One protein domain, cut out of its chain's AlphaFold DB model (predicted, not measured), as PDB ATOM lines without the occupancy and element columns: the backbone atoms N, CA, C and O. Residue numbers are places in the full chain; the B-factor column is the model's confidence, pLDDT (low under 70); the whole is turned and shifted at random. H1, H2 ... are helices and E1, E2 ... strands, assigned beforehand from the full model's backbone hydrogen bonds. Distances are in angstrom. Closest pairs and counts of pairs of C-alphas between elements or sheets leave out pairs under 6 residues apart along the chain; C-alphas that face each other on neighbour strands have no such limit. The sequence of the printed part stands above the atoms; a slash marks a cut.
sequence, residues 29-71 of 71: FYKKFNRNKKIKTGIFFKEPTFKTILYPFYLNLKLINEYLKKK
ATOM      1  N   PHE A  29     421.998 252.094 847.087       51.06
ATOM      2  CA  PHE A  29     422.867 253.207 846.705       51.06
ATOM      3  C   PHE A  29     422.659 253.747 845.293       51.06
ATOM      4  O   PHE A  29     422.721 254.956 845.080       51.06
ATOM      5  N   TYR A  30     422.383 252.872 844.330       52.78
ATOM      6  CA  TYR A  30     422.215 253.269 842.933       52.78
ATOM      7  C   TYR A  30     420.988 254.160 842.726       52.78
ATOM      8  O   TYR A  30     420.982 254.952 841.793       52.78
ATOM      9  N   LYS A  31     419.979 254.098 843.611       56.41
ATOM     10  CA  LYS A  31     418.846 255.038 843.568       56.41
ATOM     11  C   LYS A  31     419.246 256.469 843.942       56.41
ATOM     12  O   LYS A  31     418.575 257.400 843.519       56.41
ATOM     13  N   LYS A  32     420.305 256.657 844.740       58.34
ATOM     14  CA  LYS A  32     420.735 257.976 845.248       58.34
ATOM     15  C   LYS A  32     421.928 258.571 844.498       58.34
ATOM     16  O   LYS A  32     422.291 259.717 844.756       58.34
ATOM     17  N   PHE A  33     422.533 257.802 843.596       63.62
ATOM     18  CA  PHE A  33     423.707 258.199 842.832       63.62
ATOM     19  C   PHE A  33     423.351 258.364 841.355       63.62
ATOM     20  O   PHE A  33     423.152 257.378 840.645       63.62
ATOM     21  N   ASN A  34     423.299 259.611 840.882       65.94
ATOM     22  CA  ASN A  34     423.130 259.876 839.459       65.94
ATOM     23  C   ASN A  34     424.498 259.944 838.790       65.94
ATOM     24  O   ASN A  34     425.304 260.832 839.076       65.94
ATOM     25  N   ARG A  35     424.770 258.988 837.901       62.50
ATOM     26  CA  ARG A  35     426.046 258.899 837.191       62.50
ATOM     27  C   ARG A  35     425.899 259.497 835.799       62.50
ATOM     28  O   ARG A  35     425.254 258.905 834.934       62.50
ATOM     29  N   ASN A  36     426.558 260.624 835.546       66.75
ATOM     30  CA  ASN A  36     426.618 261.183 834.203       66.75
ATOM     31  C   ASN A  36     427.695 260.442 833.391       66.75
ATOM     32  O   ASN A  36     428.895 260.624 833.596       66.75
ATOM     33  N   LYS A  37     427.272 259.580 832.455       68.56
ATOM     34  CA  LYS A  37     428.187 258.747 831.648       68.56
ATOM     35  C   LYS A  37     429.170 259.562 830.800       68.56
ATOM     36  O   LYS A  37     430.269 259.078 830.548       68.56
ATOM     37  N   LYS A  38     428.793 260.774 830.374       67.38
ATOM     38  CA  LYS A  38     429.622 261.617 829.497       67.38
ATOM     39  C   LYS A  38     430.741 262.317 830.266       67.38
ATOM     40  O   LYS A  38     431.875 262.340 829.811       67.38
ATOM     41  N   ILE A  39     430.425 262.823 831.455       67.25
ATOM     42  CA  ILE A  39     431.352 263.615 832.280       67.25
ATOM     43  C   ILE A  39     432.184 262.701 833.204       67.25
ATOM     44  O   ILE A  39     433.144 263.138 833.825       67.25
ATOM     45  N   LYS A  40     431.838 261.403 833.286       63.47
ATOM     46  CA  LYS A  40     432.424 260.401 834.204       63.47
ATOM     47  C   LYS A  40     432.345 260.792 835.685       63.47
ATOM     48  O   LYS A  40     432.913 260.102 836.526       63.47
ATOM     49  N   THR A  41     431.591 261.834 836.010       56.31
ATOM     50  CA  THR A  41     431.295 262.276 837.365       56.31
ATOM     51  C   THR A  41     429.938 261.732 837.793       56.31
ATOM     52  O   THR A  41     429.049 261.456 836.979       56.31
ATOM     53  N   GLY A  42     429.778 261.521 839.093       68.44
ATOM     54  CA  GLY A  42     428.486 261.195 839.665       68.44
ATOM     55  C   GLY A  42     428.244 262.035 840.898       68.44
ATOM     56  O   GLY A  42     429.175 262.329 841.645       68.44
ATOM     57  N   ILE A  43     426.996 262.451 841.056       73.38
ATOM     58  CA  ILE A  43     426.571 263.362 842.110       73.38
ATOM     59  C   ILE A  43     425.669 262.570 843.053       73.38
ATOM     60  O   ILE A  43     424.780 261.830 842.614       73.38
ATOM     61  N   PHE A  44     425.916 262.715 844.352       72.06
ATOM     62  CA  PHE A  44     425.008 262.238 845.384       72.06
ATOM     63  C   PHE A  44     423.970 263.324 845.658       72.06
ATOM     64  O   PHE A  44     424.327 264.441 846.013       72.06
ATOM     65  N   PHE A  45     422.684 263.001 845.514       71.25
ATOM     66  CA  PHE A  45     421.605 263.954 845.826       71.25
ATOM     67  C   PHE A  45     421.387 264.154 847.329       71.25
ATOM     68  O   PHE A  45     420.732 265.101 847.750       71.25
ATOM     69  N   LYS A  46     421.893 263.227 848.139       77.38
ATOM     70  CA  LYS A  46     421.856 263.279 849.596       77.38
ATOM     71  C   LYS A  46     423.172 262.744 850.119       77.38
ATOM     72  O   LYS A  46     423.693 261.779 849.555       77.38
ATOM     73  N   GLU A  47     423.662 263.331 851.203       79.06
ATOM     74  CA  GLU A  47     424.881 262.864 851.847       79.06
ATOM     75  C   GLU A  47     424.789 261.364 852.175       79.06
ATOM     76  O   GLU A  47     423.800 260.899 852.763       79.06
ATOM     77  N   PRO A  48     425.787 260.577 851.743       75.38
ATOM     78  CA  PRO A  48     425.819 259.155 852.006       75.38
ATOM     79  C   PRO A  48     426.140 258.908 853.483       75.38
ATOM     80  O   PRO A  48     427.099 259.448 854.025       75.38
ATOM     81  N   THR A  49     425.371 258.043 854.142       77.62
ATOM     82  CA  THR A  49     425.697 257.585 855.501       77.62
ATOM     83  C   THR A  49     426.438 256.254 855.449       77.62
ATOM     84  O   THR A  49     426.228 255.461 854.531       77.62
ATOM     85  N   PHE A  50     427.255 255.946 856.461       75.75
ATOM     86  CA  PHE A  50     428.013 254.685 856.524       75.75
ATOM     87  C   PHE A  50     427.158 253.438 856.277       75.75
ATOM     88  O   PHE A  50     427.564 252.562 855.523       75.75
ATOM     89  N   LYS A  51     425.952 253.388 856.859       73.94
ATOM     90  CA  LYS A  51     425.011 252.267 856.690       73.94
ATOM     91  C   LYS A  51     424.544 252.103 855.258       73.94
ATOM     92  O   LYS A  51     424.198 251.005 854.840       73.94
ATOM     93  N   THR A  52     424.469 253.210 854.531       72.19
ATOM     94  CA  THR A  52     424.083 253.126 853.143       72.19
ATOM     95  C   THR A  52     425.231 252.509 852.345       72.19
ATOM     96  O   THR A  52     424.922 251.763 851.428       72.19
ATOM     97  N   ILE A  53     426.511 252.845 852.618       73.12
ATOM     98  CA  ILE A  53     427.617 252.693 851.643       73.12
ATOM     99  C   ILE A  53     427.959 251.222 851.471       73.12
ATOM    100  O   ILE A  53     428.279 250.530 852.432       73.12
ATOM    101  N   LEU A  54     427.910 250.752 850.222       73.12
ATOM    102  CA  LEU A  54     428.362 249.412 849.888       73.12
ATOM    103  C   LEU A  54     429.878 249.438 849.695       73.12
ATOM    104  O   LEU A  54     430.376 249.984 848.709       73.12
ATOM    105  N   TYR A  55     430.598 248.839 850.635       73.75
ATOM    106  CA  TYR A  55     432.038 248.656 850.533       73.75
ATOM    107  C   TYR A  55     432.359 247.357 849.782       73.75
ATOM    108  O   TYR A  55     431.644 246.365 849.936       73.75
ATOM    109  N   PRO A  56     433.447 247.317 848.991       75.25
ATOM    110  CA  PRO A  56     433.877 246.096 848.309       75.25
ATOM    111  C   PRO A  56     434.493 245.052 849.261       75.25
ATOM    112  O   PRO A  56     434.899 243.981 848.817       75.25
ATOM    113  N   PHE A  57     434.568 245.354 850.558       77.94
ATOM    114  CA  PHE A  57     435.090 244.498 851.619       77.94
ATOM    115  C   PHE A  57     434.278 244.692 852.906       77.94
ATOM    116  O   PHE A  57     433.570 245.687 853.067       77.94
ATOM    117  N   TYR A  58     434.396 243.743 853.835       75.44
ATOM    118  CA  TYR A  58     433.764 243.847 855.145       75.44
ATOM    119  C   TYR A  58     434.500 244.883 856.005       75.44
ATOM    120  O   TYR A  58     435.649 244.681 856.395       75.44
ATOM    121  N   LEU A  59     433.850 246.016 856.275       77.69
ATOM    122  CA  LEU A  59     434.428 247.106 857.057       77.69
ATOM    123  C   LEU A  59     434.162 246.885 858.555       77.69
ATOM    124  O   LEU A  59     433.040 247.072 859.023       77.69
ATOM    125  N   ASN A  60     435.196 246.525 859.322       84.38
ATOM    126  CA  ASN A  60     435.093 246.404 860.777       84.38
ATOM    127  C   ASN A  60     435.357 247.755 861.463       84.38
ATOM    128  O   ASN A  60     436.487 248.091 861.818       84.38
ATOM    129  N   LEU A  61     434.286 248.524 861.667       82.38
ATOM    130  CA  LEU A  61     434.345 249.851 862.291       82.38
ATOM    131  C   LEU A  61     434.886 249.821 863.730       82.38
ATOM    132  O   LEU A  61     435.485 250.799 864.171       82.38
ATOM    133  N   LYS A  62     434.718 248.707 864.458       88.69
ATOM    134  CA  LYS A  62     435.217 248.573 865.834       88.69
ATOM    135  C   LYS A  62     436.744 248.651 865.876       88.69
ATOM    136  O   LYS A  62     437.283 249.448 866.634       88.69
ATOM    137  N   LEU A  63     437.417 247.895 865.004       87.50
ATOM    138  CA  LEU A  63     438.882 247.883 864.910       87.50
ATOM    139  C   LEU A  63     439.445 249.248 864.504       87.50
ATOM    140  O   LEU A  63     440.448 249.693 865.056       87.50
ATOM    141  N   ILE A  64     438.786 249.931 863.565       85.88
ATOM    142  CA  ILE A  64     439.193 251.275 863.129       85.88
ATOM    143  C   ILE A  64     439.105 252.260 864.298       85.88
ATOM    144  O   ILE A  64     440.048 253.008 864.546       85.88
ATOM    145  N   ASN A  65     438.004 252.229 865.049       88.88
ATOM    146  CA  ASN A  65     437.820 253.098 866.208       88.88
ATOM    147  C   ASN A  65     438.832 252.798 867.323       88.88
ATOM    148  O   ASN A  65     439.337 253.724 867.949       88.88
ATOM    149  N   GLU A  66     439.146 251.524 867.569       93.44
ATOM    150  CA  GLU A  66     440.187 251.128 868.525       93.44
ATOM    151  C   GLU A  66     441.576 251.619 868.103       93.44
ATOM    152  O   GLU A  66     442.331 252.094 868.947       93.44
ATOM    153  N   TYR A  67     441.906 251.553 866.810       92.50
ATOM    154  CA  TYR A  67     443.164 252.081 866.283       92.50
ATOM    155  C   TYR A  67     443.256 253.603 866.441       92.50
ATOM    156  O   TYR A  67     444.273 254.113 866.901       92.50
ATOM    157  N   LEU A  68     442.187 254.331 866.099       92.56
ATOM    158  CA  LEU A  68     442.170 255.794 866.183       92.56
ATOM    159  C   LEU A  68     442.255 256.308 867.623       92.56
ATOM    160  O   LEU A  68     442.879 257.335 867.843       92.56
ATOM    161  N   LYS A  69     441.682 255.592 868.598       91.06
ATOM    162  CA  LYS A  69     441.780 255.940 870.028       91.06
ATOM    163  C   LYS A  69     443.178 255.764 870.624       91.06
ATOM    164  O   LYS A  69     443.425 256.264 871.712       91.06
ATOM    165  N   LYS A  70     444.048 254.985 869.975       75.38
ATOM    166  CA  LYS A  70     445.424 254.739 870.434       75.38
ATOM    167  C   LYS A  70     446.418 255.809 869.967       75.38
ATOM    168  O   LYS A  70     447.568 255.754 870.393       75.38
ATOM    169  N   LYS A  71     446.008 256.714 869.074       56.38
ATOM    170  CA  LYS A  71     446.772 257.908 868.692       56.38
ATOM    171  C   LYS A  71     446.448 259.059 869.628       56.38
ATOM    172  O   LYS A  71     447.390 259.830 869.890       56.38
TER     173      LYS A  71
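Overview. This is residues 29 to 71 of the 71 residues of an uncharacterized protein of Phytophthora nicotianae (UniProt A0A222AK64). There is little regular structure: a small two-stranded hairpin, E1 and E2, lies toward one end of a long thin shape, and one short helix, H1, lies toward the other, joined by a winding stretch with no named element, residues 45 to 60. The printed part has 43 residues, in the order E1, E2, H1, and the class is mixed, with only 15 residues in named elements. It is extended, with a radius of gyration of the C-alphas of 14.8 A and spans of 44 by 19 by 18 A.

Arrangement. E1, residues 33 to 35, and E2, residues 42 to 44, form an antiparallel hairpin at 162 degrees. The C-alphas of Arg 35 and Gly 42 face each other at 4.2 A. N 34 and O 43 are within hydrogen-bond range at 3.2 A, as are N 43 and O 34 at 3.1 A. H1, residues 61 to 69, is apart from E1. In H1 every O i to N i+4 pair is within hydrogen-bond range.

Along the chain. E1 begins at C-alpha 33, (423.707, 258.199, 842.832). H1 measures 12.3 A and ends at C-alpha 69, (441.780, 255.940, 870.028).

Size, cuts and confidence. The C-alphas farthest apart, of Lys 38 and Lys 70, are 44.4 A apart. The printed part has no cut. The link from E2 to H1 is long, with 16 residues. Residues 29 to 42 and residue 71 have pLDDT under 70.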